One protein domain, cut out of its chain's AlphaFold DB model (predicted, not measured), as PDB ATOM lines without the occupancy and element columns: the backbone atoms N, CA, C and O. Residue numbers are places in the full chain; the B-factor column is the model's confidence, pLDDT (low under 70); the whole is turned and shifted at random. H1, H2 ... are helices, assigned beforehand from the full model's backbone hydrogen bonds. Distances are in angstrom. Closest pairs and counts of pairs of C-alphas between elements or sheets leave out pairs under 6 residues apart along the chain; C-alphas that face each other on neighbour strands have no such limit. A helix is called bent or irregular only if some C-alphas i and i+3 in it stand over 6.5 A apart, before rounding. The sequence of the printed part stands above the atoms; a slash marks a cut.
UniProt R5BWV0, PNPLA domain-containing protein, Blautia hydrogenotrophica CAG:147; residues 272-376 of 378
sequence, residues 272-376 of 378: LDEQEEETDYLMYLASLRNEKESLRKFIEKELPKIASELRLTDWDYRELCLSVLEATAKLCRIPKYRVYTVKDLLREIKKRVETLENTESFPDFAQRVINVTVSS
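What this domain is: This is residues 272 to 376 of the 378 residues of the protein "PNPLA domain-containing protein" of Blautia hydrogenotrophica CAG:147 (UniProt R5BWV0). A compact, rounded cluster of five helices is built round H3, which runs through the middle, with H1 and H2 by its first half and H4 and H5 by its second. H4 runs beside H3 at a shallow tilt, while H5 crosses H3 and meets H4 near their last residues. The printed part has 105 residues, with five named helices in the order H1 to H5 and no named strand; the class is all helix, and the helix packing is mostly crossed. The radius of gyration of the C-alphas is 13.1 A, and the spans are 34 by 29 by 26 A.

Where its parts are: H1, residues 278 to 287, begins with C-alpha 278 at (9.716, -42.268, 28.468) and is 14.7 A long. H2, residues 295 to 309, measures 19.8 A and is only just irregular, with C-alphas 300 and 303 6.6 A apart. H3, residues 317 to 331, measures 21.2 A. H4, residues 342 to 353, measures 16.6 A. H5, residues 364 to 375, measures 16.4 A and ends with C-alpha 375 at (-12.451, -35.636, 30.892).

How they stand to each other: H3 is the hub. With residues 317 to 321 alone it touches H1 at a steep tilt of 54 degrees; the closest C-alphas, of Tyr 281 and Arg 318, are 5.4 A apart. H2 and H3 only just touch, with 3 pairs of C-alphas within 8 A, the closest being Ala 307 and Leu 320 at 6.1 A. H4 touches H3 at a shallow tilt of 30 degrees, the same way, closest at the C-alphas of Ala 329 and Ile 349, 5.9 A. H5 touches H3, about perpendicular at 87 degrees, with residues 365 to 369 alone; the C-alphas of Thr 328 and Ala 366 are closest, at 5.1 A. H5 also touches H4, with residues 370 to 374 alone, the closest C-alphas being those of Lys 350 and Thr 373 at 5.9 A. H4 is apart from H1 and H2. Each O i to N i+4 pair is within hydrogen-bond range in H1, H3, H4 and H5, and 9 of 11 are in H2.

The domain as a whole: The two C-alphas farthest apart, of Lys 292 and Tyr 337, are 37.6 A apart. The printed part has no cut, and its four links between helices are short. Its mean pLDDT is 91.4; residues 375 to 376 are under 70.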
ATOM      1  N   LEU A 272       5.582 -47.643  42.761       95.94
ATOM      2  CA  LEU A 272       5.056 -47.642  41.399       95.94
ATOM      3  C   LEU A 272       5.698 -48.755  40.565       95.94
ATOM      4  O   LEU A 272       6.920 -48.805  40.448       95.94
ATOM      5  N   ASP A 273       4.870 -49.652  40.030       94.75
ATOM      6  CA  ASP A 273       5.253 -50.613  38.991       94.75
ATOM      7  C   ASP A 273       5.169 -49.891  37.648       94.75
ATOM      8  O   ASP A 273       4.078 -49.641  37.130       94.75
ATOM      9  N   GLU A 274       6.325 -49.478  37.150       90.12
ATOM     10  CA  GLU A 274       6.454 -48.691  35.933       90.12
ATOM     11  C   GLU A 274       6.504 -49.619  34.725       90.12
ATOM     12  O   GLU A 274       7.410 -50.439  34.582       90.12
ATOM     13  N   GLN A 275       5.493 -49.506  33.871       84.50
ATOM     14  CA  GLN A 275       5.341 -50.321  32.663       84.50
ATOM     15  C   GLN A 275       5.385 -49.462  31.393       84.50
ATOM     16  O   GLN A 275       5.223 -49.979  30.290       84.50
ATOM     17  N   GLU A 276       5.538 -48.153  31.567       85.25
ATOM     18  CA  GLU A 276       5.458 -47.131  30.537       85.25
ATOM     19  C   GLU A 276       6.850 -46.726  30.030       85.25
ATOM     20  O   GLU A 276       7.836 -46.746  30.767       85.25
ATOM     21  N   GLU A 277       6.919 -46.318  28.764       87.62
ATOM     22  CA  GLU A 277       8.138 -45.785  28.149       87.62
ATOM     23  C   GLU A 277       8.272 -44.275  28.423       87.62
ATOM     24  O   GLU A 277       7.297 -43.584  28.729       87.62
ATOM     25  N   GLU A 278       9.470 -43.707  28.244       85.81
ATOM     26  CA  GLU A 278       9.716 -42.268  28.468       85.81
ATOM     27  C   GLU A 278       8.729 -41.369  27.694       85.81
ATOM     28  O   GLU A 278       8.222 -40.363  28.207       85.81
ATOM     29  N   THR A 279       8.390 -41.769  26.466       89.00
ATOM     30  CA  THR A 279       7.431 -41.058  25.618       89.00
ATOM     31  C   THR A 279       6.018 -41.046  26.189       89.00
ATOM     32  O   THR A 279       5.309 -40.058  26.006       89.00
ATOM     33  N   ASP A 280       5.604 -42.095  26.900       90.56
ATOM     34  CA  ASP A 280       4.273 -42.166  27.508       90.56
ATOM     35  C   ASP A 280       4.140 -41.141  28.642       90.56
ATOM     36  O   ASP A 280       3.133 -40.432  28.725       90.56
ATOM     37  N   TYR A 281       5.188 -40.984  29.461       92.25
ATOM     38  CA  TYR A 281       5.234 -39.965  30.514       92.25
ATOM     39  C   TYR A 281       5.159 -38.548  29.941       92.25
ATOM     40  O   TYR A 281       4.388 -37.716  30.431       92.25
ATOM     41  N   LEU A 282       5.906 -38.268  28.867       91.69
ATOM     42  CA  LEU A 282       5.850 -36.974  28.188       91.69
ATOM     43  C   LEU A 282       4.461 -36.704  27.590       91.69
ATOM     44  O   LEU A 282       3.943 -35.593  27.719       91.69
ATOM     45  N   MET A 283       3.837 -37.705  26.963       91.19
ATOM     46  CA  MET A 283       2.496 -37.572  26.387       91.19
ATOM     47  C   MET A 283       1.439 -37.315  27.462       91.19
ATOM     48  O   MET A 283       0.580 -36.444  27.285       91.19
ATOM     49  N   TYR A 284       1.530 -38.004  28.601       91.88
ATOM     50  CA  TYR A 284       0.664 -37.747  29.745       91.88
ATOM     51  C   TYR A 284       0.855 -36.324  30.283       91.88
ATOM     52  O   TYR A 284      -0.122 -35.583  30.401       91.88
ATOM     53  N   LEU A 285       2.096 -35.888  30.518       93.56
ATOM     54  CA  LEU A 285       2.385 -34.518  30.948       93.56
ATOM     55  C   LEU A 285       1.828 -33.498  29.952       93.56
ATOM     56  O   LEU A 285       1.158 -32.554  30.355       93.56
ATOM     57  N   ALA A 286       2.024 -33.711  28.650       92.69
ATOM     58  CA  ALA A 286       1.491 -32.840  27.609       92.69
ATOM     59  C   ALA A 286      -0.046 -32.747  27.621       92.69
ATOM     60  O   ALA A 286      -0.580 -31.705  27.226       92.69
ATOM     61  N   SER A 287      -0.757 -33.785  28.078       91.81
ATOM     62  CA  SER A 287      -2.218 -33.749  28.236       91.81
ATOM     63  C   SER A 287      -2.700 -32.910  29.424       91.81
ATOM     64  O   SER A 287      -3.835 -32.451  29.396       91.81
ATOM     65  N   LEU A 288      -1.839 -32.611  30.409       92.31
ATOM     66  CA  LEU A 288      -2.153 -31.728  31.550       92.31
ATOM     67  C   LEU A 288      -2.285 -30.240  31.155       92.31
ATOM     68  O   LEU A 288      -2.589 -29.370  31.978       92.31
ATOM     69  N   ARG A 289      -2.001 -29.929  29.892       93.06
ATOM     70  CA  ARG A 289      -2.135 -28.606  29.288       93.06
ATOM     71  C   ARG A 289      -3.607 -28.203  29.176       93.06
ATOM     72  O   ARG A 289      -4.429 -28.976  28.694       93.06
ATOM     73  N   ASN A 290      -3.923 -26.947  29.483       86.69
ATOM     74  CA  ASN A 290      -5.254 -26.403  29.208       86.69
ATOM     75  C   ASN A 290      -5.448 -26.183  27.696       86.69
ATOM     76  O   ASN A 290      -4.519 -25.759  27.016       86.69
ATOM     77  N   GLU A 291      -6.657 -26.363  27.152       82.12
ATOM     78  CA  GLU A 291      -6.906 -26.274  25.695       82.12
ATOM     79  C   GLU A 291      -6.401 -24.978  25.031       82.12
ATOM     80  O   GLU A 291      -5.972 -24.987  23.879       82.12
ATOM     81  N   LYS A 292      -6.419 -23.858  25.766       84.06
ATOM     82  CA  LYS A 292      -5.984 -22.534  25.283       84.06
ATOM     83  C   LYS A 292      -4.470 -22.299  25.386       84.06
ATOM     84  O   LYS A 292      -3.978 -21.277  24.908       84.06
ATOM     85  N   GLU A 293      -3.722 -23.190  26.033       87.62
ATOM     86  CA  GLU A 293      -2.272 -23.071  26.201       87.62
ATOM     87  C   GLU A 293      -1.522 -23.648  24.991       87.62
ATOM     88  O   GLU A 293      -1.828 -24.725  24.479       87.62
ATOM     89  N   SER A 294      -0.475 -22.946  24.548       94.06
ATOM     90  CA  SER A 294       0.469 -23.476  23.557       94.06
ATOM     91  C   SER A 294       1.268 -24.635  24.154       94.06
ATOM     92  O   SER A 294       1.856 -24.482  25.226       94.06
ATOM     93  N   LEU A 295       1.358 -25.758  23.430       92.94
ATOM     94  CA  LEU A 295       2.141 -26.928  23.847       92.94
ATOM     95  C   LEU A 295       3.601 -26.566  24.141       92.94
ATOM     96  O   LEU A 295       4.137 -26.961  25.170       92.94
ATOM     97  N   ARG A 296       4.216 -25.746  23.280       93.81
ATOM     98  CA  ARG A 296       5.598 -25.294  23.463       93.81
ATOM     99  C   ARG A 296       5.769 -24.513  24.763       93.81
ATOM    100  O   ARG A 296       6.678 -24.796  25.531       93.81
ATOM    101  N   LYS A 297       4.877 -23.550  25.029       93.94
ATOM    102  CA  LYS A 297       4.924 -22.756  26.267       93.94
ATOM    103  C   LYS A 297       4.733 -23.648  27.496       93.94
ATOM    104  O   LYS A 297       5.427 -23.457  28.488       93.94
ATOM    105  N   PHE A 298       3.807 -24.600  27.425       94.50
ATOM    106  CA  PHE A 298       3.531 -25.516  28.523       94.50
ATOM    107  C   PHE A 298       4.756 -26.382  28.856       94.50
ATOM    108  O   PHE A 298       5.197 -26.393  30.002       94.50
ATOM    109  N   ILE A 299       5.371 -27.010  27.846       93.62
ATOM    110  CA  ILE A 299       6.560 -27.853  28.034       93.62
ATOM    111  C   ILE A 299       7.771 -27.034  28.502       93.62
ATOM    112  O   ILE A 299       8.440 -27.430  29.449       93.62
ATOM    113  N   GLU A 300       8.062 -25.896  27.866       94.62
ATOM    114  CA  GLU A 300       9.294 -25.135  28.136       94.62
ATOM    115  C   GLU A 300       9.207 -24.228  29.377       94.62
ATOM    116  O   GLU A 300      10.240 -23.763  29.855       94.62
ATOM    117  N   LYS A 301       8.003 -23.913  29.886       93.94
ATOM    118  CA  LYS A 301       7.829 -22.957  31.000       93.94
ATOM    119  C   LYS A 301       6.990 -23.484  32.155       93.94
ATOM    120  O   LYS A 301       7.411 -23.354  33.301       93.94
ATOM    121  N   GLU A 302       5.824 -24.062  31.877       94.75
ATOM    122  CA  GLU A 302       4.925 -24.507  32.950       94.75
ATOM    123  C   GLU A 302       5.425 -25.800  33.606       94.75
ATOM    124  O   GLU A 302       5.463 -25.868  34.831       94.75
ATOM    125  N   LEU A 303       5.907 -26.788  32.839       95.56
ATOM    126  CA  LEU A 303       6.489 -28.011  33.415       95.56
ATOM    127  C   LEU A 303       7.697 -27.722  34.334       95.56
ATOM    128  O   LEU A 303       7.676 -28.191  35.473       95.56
ATOM    129  N   PRO A 304       8.690 -26.887  33.950       96.06
ATOM    130  CA  PRO A 304       9.746 -26.458  34.871       96.06
ATOM    131  C   PRO A 304       9.246 -25.745  36.127       96.06
ATOM    132  O   PRO A 304       9.812 -25.926  37.205       96.06
ATOM    133  N   LYS A 305       8.174 -24.952  36.020       95.50
ATOM    134  CA  LYS A 305       7.563 -24.292  37.178       95.50
ATOM    135  C   LYS A 305       6.936 -25.312  38.133       95.50
ATOM    136  O   LYS A 305       7.167 -25.216  39.336       95.50
ATOM    137  N   ILE A 306       6.211 -26.303  37.610       96.25
ATOM    138  CA  ILE A 306       5.642 -27.405  38.404       96.25
ATOM    139  C   ILE A 306       6.761 -28.216  39.068       96.25
ATOM    140  O   ILE A 306       6.693 -28.503  40.261       96.25
ATOM    141  N   ALA A 307       7.827 -28.533  38.332       96.56
ATOM    142  CA  ALA A 307       8.980 -29.233  38.884       96.56
ATOM    143  C   ALA A 307       9.620 -28.454  40.046       96.56
ATOM    144  O   ALA A 307       9.917 -29.028  41.095       96.56
ATOM    145  N   SER A 308       9.756 -27.131  39.900       95.31
ATOM    146  CA  SER A 308      10.241 -26.253  40.967       95.31
ATOM    147  C   SER A 308       9.301 -26.220  42.176       95.31
ATOM    148  O   SER A 308       9.784 -26.207  43.308       95.31
ATOM    149  N   GLU A 309       7.981 -26.210  41.972       95.38
ATOM    150  CA  GLU A 309       6.982 -26.260  43.052       95.38
ATOM    151  C   GLU A 309       7.082 -27.571  43.849       95.38
ATOM    152  O   GLU A 309       7.029 -27.570  45.081       95.38
ATOM    153  N   LEU A 310       7.333 -28.680  43.148       95.06
ATOM    154  CA  LEU A 310       7.575 -30.005  43.724       95.06
ATOM    155  C   LEU A 310       9.003 -30.193  44.262       95.06
ATOM    156  O   LEU A 310       9.317 -31.255  44.803       95.06
ATOM    157  N   ARG A 311       9.849 -29.156  44.172       94.94
ATOM    158  CA  ARG A 311      11.252 -29.147  44.619       94.94
ATOM    159  C   ARG A 311      12.107 -30.228  43.951       94.94
ATOM    160  O   ARG A 311      12.956 -30.837  44.604       94.94
ATOM    161  N   LEU A 312      11.874 -30.474  42.667       94.12
ATOM    162  CA  LEU A 312      12.702 -31.364  41.860       94.12
ATOM    163  C   LEU A 312      13.930 -30.612  41.334       94.12
ATOM    164  O   LEU A 312      13.822 -29.483  40.854       94.12
ATOM    165  N   THR A 313      15.090 -31.254  41.414       91.06
ATOM    166  CA  THR A 313      16.379 -30.775  40.893       91.06
ATOM    167  C   THR A 313      16.886 -31.792  39.880       91.06
ATOM    168  O   THR A 313      16.854 -32.975  40.201       91.06
ATOM    169  N   ASP A 314      17.344 -31.345  38.705       88.75
ATOM    170  CA  ASP A 314      17.856 -32.212  37.625       88.75
ATOM    171  C   ASP A 314      16.896 -33.353  37.232       88.75
ATOM    172  O   ASP A 314      17.260 -34.524  37.231       88.75
ATOM    173  N   TRP A 315      15.650 -32.989  36.917       93.81
ATOM    174  CA  TRP A 315      14.559 -33.920  36.616       93.81
ATOM    175  C   TRP A 315      14.429 -34.230  35.119       93.81
ATOM    176  O   TRP A 315      14.702 -33.381  34.267       93.81
ATOM    177  N   ASP A 316      13.901 -35.417  34.816       92.94
ATOM    178  CA  ASP A 316      13.397 -35.805  33.496       92.94
ATOM    179  C   ASP A 316      11.853 -35.884  33.473       92.94
ATOM    180  O   ASP A 316      11.167 -35.743  34.496       92.94
ATOM    181  N   TYR A 317      11.260 -36.090  32.292       93.44
ATOM    182  CA  TYR A 317       9.798 -36.136  32.160       93.44
ATOM    183  C   TYR A 317       9.154 -37.268  32.964       93.44
ATOM    184  O   TYR A 317       8.032 -37.109  33.451       93.44
ATOM    185  N   ARG A 318       9.862 -38.381  33.146       93.75
ATOM    186  CA  ARG A 318       9.408 -39.492  33.973       93.75
ATOM    187  C   ARG A 318       9.321 -39.056  35.437       93.75
ATOM    188  O   ARG A 318       8.250 -39.150  36.034       93.75
ATOM    189  N   GLU A 319      10.388 -38.507  36.008       94.19
ATOM    190  CA  GLU A 319      10.426 -38.039  37.396       94.19
ATOM    191  C   GLU A 319       9.379 -36.964  37.684       94.19
ATOM    192  O   GLU A 319       8.705 -37.018  38.721       94.19
ATOM    193  N   LEU A 320       9.205 -36.005  36.768       95.56
ATOM    194  CA  LEU A 320       8.181 -34.973  36.907       95.56
ATOM    195  C   LEU A 320       6.774 -35.577  36.882       95.56
ATOM    196  O   LEU A 320       5.954 -35.247  37.740       95.56
ATOM    197  N   CYS A 321       6.499 -36.478  35.935       94.88
ATOM    198  CA  CYS A 321       5.208 -37.146  35.819       94.88
ATOM    199  C   CYS A 321       4.849 -37.903  37.099       94.88
ATOM    200  O   CYS A 321       3.781 -37.675  37.677       94.88
ATOM    201  N   LEU A 322       5.751 -38.766  37.573       95.06
ATOM    202  CA  LEU A 322       5.528 -39.539  38.792       95.06
ATOM    203  C   LEU A 322       5.343 -38.608  39.994       95.06
ATOM    204  O   LEU A 322       4.385 -38.765  40.743       95.06
ATOM    205  N   SER A 323       6.169 -37.570  40.137       96.12
ATOM    206  CA  SER A 323       6.071 -36.637  41.267       96.12
ATOM    207  C   SER A 323       4.747 -35.864  41.297       96.12
ATOM    208  O   SER A 323       4.158 -35.698  42.367       96.12
ATOM    209  N   VAL A 324       4.248 -35.421  40.136       96.12
ATOM    210  CA  VAL A 324       2.936 -34.760  40.000       96.12
ATOM    211  C   VAL A 324       1.805 -35.706  40.406       96.12
ATOM    212  O   VAL A 324       0.912 -35.324  41.171       96.12
ATOM    213  N   LEU A 325       1.853 -36.952  39.932       95.44
ATOM    214  CA  LEU A 325       0.865 -37.978  40.258       95.44
ATOM    215  C   LEU A 325       0.872 -38.333  41.743       95.44
ATOM    216  O   LEU A 325      -0.180 -38.356  42.375       95.44
ATOM    217  N   GLU A 326       2.047 -38.559  42.323       96.88
ATOM    218  CA  GLU A 326       2.208 -38.900  43.734       96.88
ATOM    219  C   GLU A 326       1.765 -37.760  44.657       96.88
ATOM    220  O   GLU A 326       1.088 -37.999  45.661       96.88
ATOM    221  N   ALA A 327       2.107 -36.513  44.320       96.94
ATOM    222  CA  ALA A 327       1.654 -35.346  45.067       96.94
ATOM    223  C   ALA A 327       0.124 -35.216  45.018       96.94
ATOM    224  O   ALA A 327      -0.508 -35.003  46.054       96.94
ATOM    225  N   THR A 328      -0.477 -35.424  43.843       96.25
ATOM    226  CA  THR A 328      -1.938 -35.407  43.668       96.25
ATOM    227  C   THR A 328      -2.606 -36.544  44.445       96.25
ATOM    228  O   THR A 328      -3.526 -36.303  45.223       96.25
ATOM    229  N   ALA A 329      -2.102 -37.774  44.331       96.56
ATOM    230  CA  ALA A 329      -2.600 -38.933  45.069       96.56
ATOM    231  C   ALA A 329      -2.555 -38.721  46.589       96.56
ATOM    232  O   ALA A 329      -3.503 -39.067  47.306       96.56
ATOM    233  N   LYS A 330      -1.483 -38.087  47.079       95.94
ATOM    234  CA  LYS A 330      -1.334 -37.727  48.490       95.94
ATOM    235  C   LYS A 330      -2.377 -36.700  48.928       95.94
ATOM    236  O   LYS A 330      -2.972 -36.880  49.990       95.94
ATOM    237  N   LEU A 331      -2.631 -35.661  48.128       95.31
ATOM    238  CA  LEU A 331      -3.701 -34.685  48.389       95.31
ATOM    239  C   LEU A 331      -5.078 -35.364  48.429       95.31
ATOM    240  O   LEU A 331      -5.888 -35.081  49.311       95.31
ATOM    241  N   CYS A 332      -5.296 -36.351  47.558       94.81
ATOM    242  CA  CYS A 332      -6.490 -37.192  47.557       94.81
ATOM    243  C   CYS A 332      -6.550 -38.205  48.722       94.81
ATOM    244  O   CYS A 332      -7.533 -38.931  48.857       94.81
ATOM    245  N   ARG A 333      -5.544 -38.271  49.604       94.56
ATOM    246  CA  ARG A 333      -5.472 -39.235  50.722       94.56
ATOM    247  C   ARG A 333      -5.520 -40.699  50.257       94.56
ATOM    248  O   ARG A 333      -6.106 -41.543  50.937       94.56
ATOM    249  N   ILE A 334      -4.934 -41.003  49.099       96.31
ATOM    250  CA  ILE A 334      -4.816 -42.381  48.604       96.31
ATOM    251  C   ILE A 334      -3.791 -43.134  49.467       96.31
ATOM    252  O   ILE A 334      -2.714 -42.582  49.726       96.31
ATOM    253  N   PRO A 335      -4.078 -44.373  49.914       95.50
ATOM    254  CA  PRO A 335      -3.153 -45.150  50.735       95.50
ATOM    255  C   PRO A 335      -1.781 -45.327  50.078       95.50
ATOM    256  O   PRO A 335      -1.675 -45.761  48.940       95.50
ATOM    257  N   LYS A 336      -0.712 -45.020  50.814       94.75
ATOM    258  CA  LYS A 336       0.669 -45.131  50.319       94.75
ATOM    259  C   LYS A 336       1.139 -46.581  50.138       94.75
ATOM    260  O   LYS A 336       1.881 -46.880  49.208       94.75
ATOM    261  N   TYR A 337       0.772 -47.460  51.068       95.94
ATOM    262  CA  TYR A 337       1.307 -48.821  51.177       95.94
ATOM    263  C   TYR A 337       0.499 -49.805  50.330       95.94
ATOM    264  O   TYR A 337      -0.269 -50.619  50.837       95.94
ATOM    265  N   ARG A 338       0.657 -49.664  49.015       96.38
ATOM    266  CA  ARG A 338       0.155 -50.553  47.967       96.38
ATOM    267  C   ARG A 338       1.026 -50.336  46.728       96.38
ATOM    268  O   ARG A 338       1.532 -49.235  46.522       96.38
ATOM    269  N   VAL A 339       1.215 -51.384  45.930       96.88
ATOM    270  CA  VAL A 339       1.852 -51.249  44.617       96.88
ATOM    271  C   VAL A 339       0.808 -50.757  43.617       96.88
ATOM    272  O   VAL A 339      -0.279 -51.333  43.537       96.88
ATOM    273  N   TYR A 340       1.139 -49.706  42.874       96.44
ATOM    274  CA  TYR A 340       0.283 -49.125  41.841       96.44
ATOM    275  C   TYR A 340       0.997 -49.125  40.493       96.44
ATOM    276  O   TYR A 340       2.183 -48.829  40.435       96.44
ATOM    277  N   THR A 341       0.270 -49.363  39.406       94.06
ATOM    278  CA  THR A 341       0.685 -48.831  38.098       94.06
ATOM    279  C   THR A 341       0.293 -47.352  38.001       94.06
ATOM    280  O   THR A 341      -0.554 -46.877  38.770       94.06
ATOM    281  N   VAL A 342       0.844 -46.614  37.033       91.00
ATOM    282  CA  VAL A 342       0.438 -45.218  36.768       91.00
ATOM    283  C   VAL A 342      -1.073 -45.128  36.522       91.00
ATOM    284  O   VAL A 342      -1.760 -44.274  37.088       91.00
ATOM    285  N   LYS A 343      -1.612 -46.066  35.735       90.62
ATOM    286  CA  LYS A 343      -3.046 -46.157  35.421       90.62
ATOM    287  C   LYS A 343      -3.898 -46.448  36.655       90.62
ATOM    288  O   LYS A 343      -4.957 -45.843  36.820       90.62
ATOM    289  N   ASP A 344      -3.452 -47.345  37.533       93.88
ATOM    290  CA  ASP A 344      -4.181 -47.640  38.771       93.88
ATOM    291  C   ASP A 344      -4.228 -46.426  39.697       93.88
ATOM    292  O   ASP A 344      -5.281 -46.130  40.261       93.88
ATOM    293  N   LEU A 345      -3.117 -45.692  39.822       94.06
ATOM    294  CA  LEU A 345      -3.062 -44.499  40.663       94.06
ATOM    295  C   LEU A 345      -3.997 -43.400  40.140       94.06
ATOM    296  O   LEU A 345      -4.746 -42.815  40.920       94.06
ATOM    297  N   LEU A 346      -4.022 -43.176  38.823       92.69
ATOM    298  CA  LEU A 346      -4.964 -42.262  38.168       92.69
ATOM    299  C   LEU A 346      -6.425 -42.650  38.413       92.69
ATOM    300  O   LEU A 346      -7.245 -41.798  38.761       92.69
ATOM    301  N   ARG A 347      -6.759 -43.941  38.291       92.50
ATOM    302  CA  ARG A 347      -8.116 -44.440  38.557       92.50
ATOM    303  C   ARG A 347      -8.539 -44.187  40.006       92.50
ATOM    304  O   ARG A 347      -9.674 -43.783  40.257       92.50
ATOM    305  N   GLU A 348      -7.635 -44.401  40.959       94.75
ATOM    306  CA  GLU A 348      -7.903 -44.123  42.374       94.75
ATOM    307  C   GLU A 348      -8.032 -42.616  42.643       94.75
ATOM    308  O   GLU A 348      -8.907 -42.220  43.414       94.75
ATOM    309  N   ILE A 349      -7.247 -41.762  41.968       94.25
ATOM    310  CA  ILE A 349      -7.419 -40.297  42.017       94.25
ATOM    311  C   ILE A 349      -8.824 -39.923  41.543       94.25
ATOM    312  O   ILE A 349      -9.534 -39.244  42.283       94.25
ATOM    313  N   LYS A 350      -9.264 -40.427  40.379       91.75
ATOM    314  CA  LYS A 350     -10.612 -40.180  39.830       91.75
ATOM    315  C   LYS A 350     -11.700 -40.463  40.857       91.75
ATOM    316  O   LYS A 350     -12.465 -39.581  41.235       91.75
ATOM    317  N   LYS A 351     -11.701 -41.700  41.356       91.75
ATOM    318  CA  LYS A 351     -12.684 -42.202  42.315       91.75
ATOM    319  C   LYS A 351     -12.691 -41.369  43.589       91.75
ATOM    320  O   LYS A 351     -13.734 -41.139  44.192       91.75
ATOM    321  N   ARG A 352     -11.511 -40.949  44.045       91.81
ATOM    322  CA  ARG A 352     -11.380 -40.253  45.316       91.81
ATOM    323  C   ARG A 352     -11.825 -38.800  45.219       91.81
ATOM    324  O   ARG A 352     -12.486 -38.336  46.145       91.81
ATOM    325  N   VAL A 353     -11.539 -38.131  44.105       90.06
ATOM    326  CA  VAL A 353     -11.989 -36.762  43.813       90.06
ATOM    327  C   VAL A 353     -13.511 -36.652  43.832       90.06
ATOM    328  O   VAL A 353     -14.018 -35.710  44.427       90.06
ATOM    329  N   GLU A 354     -14.240 -37.630  43.285       86.12
ATOM    330  CA  GLU A 354     -15.717 -37.652  43.303       86.12
ATOM    331  C   GLU A 354     -16.312 -37.652  44.723       86.12
ATOM    332  O   GLU A 354     -17.455 -37.253  44.925       86.12
ATOM    333  N   THR A 355     -15.539 -38.101  45.718       87.19
ATOM    334  CA  THR A 355     -15.980 -38.222  47.119       87.19
ATOM    335  C   THR A 355     -15.391 -37.168  48.054       87.19
ATOM    336  O   THR A 355     -15.786 -37.101  49.216       87.19
ATOM    337  N   LEU A 356     -14.401 -36.399  47.599       87.25
ATOM    338  CA  LEU A 356     -13.702 -35.426  48.430       87.25
ATOM    339  C   LEU A 356     -14.338 -34.046  48.293       87.25
ATOM    340  O   LEU A 356     -14.490 -33.521  47.197       87.25
ATOM    341  N   GLU A 357     -14.629 -33.424  49.430       81.44
ATOM    342  CA  GLU A 357     -15.010 -32.015  49.480       81.44
ATOM    343  C   GLU A 357     -13.777 -31.110  49.303       81.44
ATOM    344  O   GLU A 357     -12.663 -31.466  49.699       81.44
ATOM    345  N   ASN A 358     -13.983 -29.907  48.757       80.56
ATOM    346  CA  ASN A 358     -12.971 -28.846  48.629       80.56
ATOM    347  C   ASN A 358     -11.731 -29.193  47.782       80.56
ATOM    348  O   ASN A 358     -10.655 -28.622  47.994       80.56
ATOM    349  N   THR A 359     -11.862 -30.077  46.790       83.06
ATOM    350  CA  THR A 359     -10.780 -30.357  45.829       83.06
ATOM    351  C   THR A 359     -10.364 -29.115  45.044       83.06
ATOM    352  O   THR A 359      -9.204 -29.028  44.667       83.06
ATOM    353  N   GLU A 360     -11.234 -28.111  44.894       82.56
ATOM    354  CA  GLU A 360     -10.946 -26.800  44.277       82.56
ATOM    355  C   GLU A 360      -9.779 -26.042  44.940       82.56
ATOM    356  O   GLU A 360      -9.140 -25.205  44.310       82.56
ATOM    357  N   SER A 361      -9.466 -26.351  46.205       88.44
ATOM    358  CA  SER A 361      -8.344 -25.747  46.938       88.44
ATOM    359  C   SER A 361      -6.977 -26.355  46.601       88.44
ATOM    360  O   SER A 361      -5.952 -25.872  47.089       88.44
ATOM    361  N   PHE A 362      -6.937 -27.430  45.806       93.69
ATOM    362  CA  PHE A 362      -5.679 -28.086  45.462       93.69
ATOM    363  C   PHE A 362      -4.823 -27.209  44.536       93.69
ATOM    364  O   PHE A 362      -5.375 -26.444  43.740       93.69
ATOM    365  N   PRO A 363      -3.481 -27.344  44.595       94.31
ATOM    366  CA  PRO A 363      -2.566 -26.630  43.709       94.31
ATOM    367  C   PRO A 363      -2.865 -26.859  42.223       94.31
ATOM    368  O   PRO A 363      -3.411 -27.895  41.839       94.31
ATOM    369  N   ASP A 364      -2.432 -25.924  41.372       93.44
ATOM    370  CA  ASP A 364      -2.714 -25.934  39.927       93.44
ATOM    371  C   ASP A 364      -2.297 -27.249  39.245       93.44
ATOM    372  O   ASP A 364      -3.064 -27.814  38.467       93.44
ATOM    373  N   PHE A 365      -1.128 -27.805  39.590       93.75
ATOM    374  CA  PHE A 365      -0.682 -29.084  39.022       93.75
ATOM    375  C   PHE A 365      -1.658 -30.232  39.328       93.75
ATOM    376  O   PHE A 365      -1.893 -31.083  38.473       93.75
ATOM    377  N   ALA A 366      -2.255 -30.244  40.524       94.50
ATOM    378  CA  ALA A 366      -3.204 -31.268  40.934       94.50
ATOM    379  C   ALA A 366      -4.555 -31.064  40.238       94.50
ATOM    380  O   ALA A 366      -5.142 -32.039  39.773       94.50
ATOM    381  N   GLN A 367      -5.008 -29.813  40.071       93.25
ATOM    382  CA  GLN A 367      -6.206 -29.511  39.272       93.25
ATOM    383  C   GLN A 367      -6.072 -30.021  37.839       93.25
ATOM    384  O   GLN A 367      -7.000 -30.616  37.300       93.25
ATOM    385  N   ARG A 368      -4.896 -29.844  37.225       92.69
ATOM    386  CA  ARG A 368      -4.631 -30.336  35.866       92.69
ATOM    387  C   ARG A 368      -4.751 -31.856  35.772       92.69
ATOM    388  O   ARG A 368      -5.399 -32.348  34.852       92.69
ATOM    389  N   VAL A 369      -4.194 -32.594  36.736       93.06
ATOM    390  CA  VAL A 369      -4.346 -34.060  36.814       93.06
ATOM    391  C   VAL A 369      -5.815 -34.447  36.956       93.06
ATOM    392  O   VAL A 369      -6.302 -35.320  36.236       93.06
ATOM    393  N   ILE A 370      -6.542 -33.781  37.855       90.56
ATOM    394  CA  ILE A 370      -7.960 -34.048  38.107       90.56
ATOM    395  C   ILE A 370      -8.791 -33.823  36.840       90.56
ATOM    396  O   ILE A 370      -9.545 -34.712  36.444       90.56
ATOM    397  N   ASN A 371      -8.606 -32.689  36.163       87.38
ATOM    398  CA  ASN A 371      -9.336 -32.343  34.945       87.38
ATOM    399  C   ASN A 371      -9.126 -33.384  33.844       87.38
ATOM    400  O   ASN A 371     -10.096 -33.874  33.269       87.38
ATOM    401  N   VAL A 372      -7.875 -33.795  33.604       85.00
ATOM    402  CA  VAL A 372      -7.572 -34.855  32.629       85.00
ATOM    403  C   VAL A 372      -8.256 -36.162  33.015       85.00
ATOM    404  O   VAL A 372      -8.837 -36.832  32.166       85.00
ATOM    405  N   THR A 373      -8.260 -36.511  34.297       78.12
ATOM    406  CA  THR A 373      -8.839 -37.770  34.777       78.12
ATOM    407  C   THR A 373     -10.376 -37.801  34.660       78.12
ATOM    408  O   THR A 373     -10.966 -38.854  34.395       78.12
ATOM    409  N   VAL A 374     -11.041 -36.651  34.813       71.56
ATOM    410  CA  VAL A 374     -12.500 -36.504  34.654       71.56
ATOM    411  C   VAL A 374     -12.904 -36.473  33.177       71.56
ATOM    412  O   VAL A 374     -13.875 -37.128  32.802       71.56
ATOM    413  N   SER A 375     -12.156 -35.763  32.327       62.44
ATOM    414  CA  SER A 375     -12.451 -35.636  30.892       62.44
ATOM    415  C   SER A 375     -12.101 -36.883  30.074       62.44
ATOM    416  O   SER A 375     -12.662 -37.088  28.998       62.44
ATOM    417  N   SER A 376     -11.189 -37.722  30.565       56.84
ATOM    418  CA  SER A 376     -10.773 -38.948  29.883       56.84
ATOM    419  C   SER A 376     -11.618 -40.144  30.332       56.84
ATOM    420  O   SER A 376     -11.703 -40.445  31.525       56.84
TER     421      SER A 376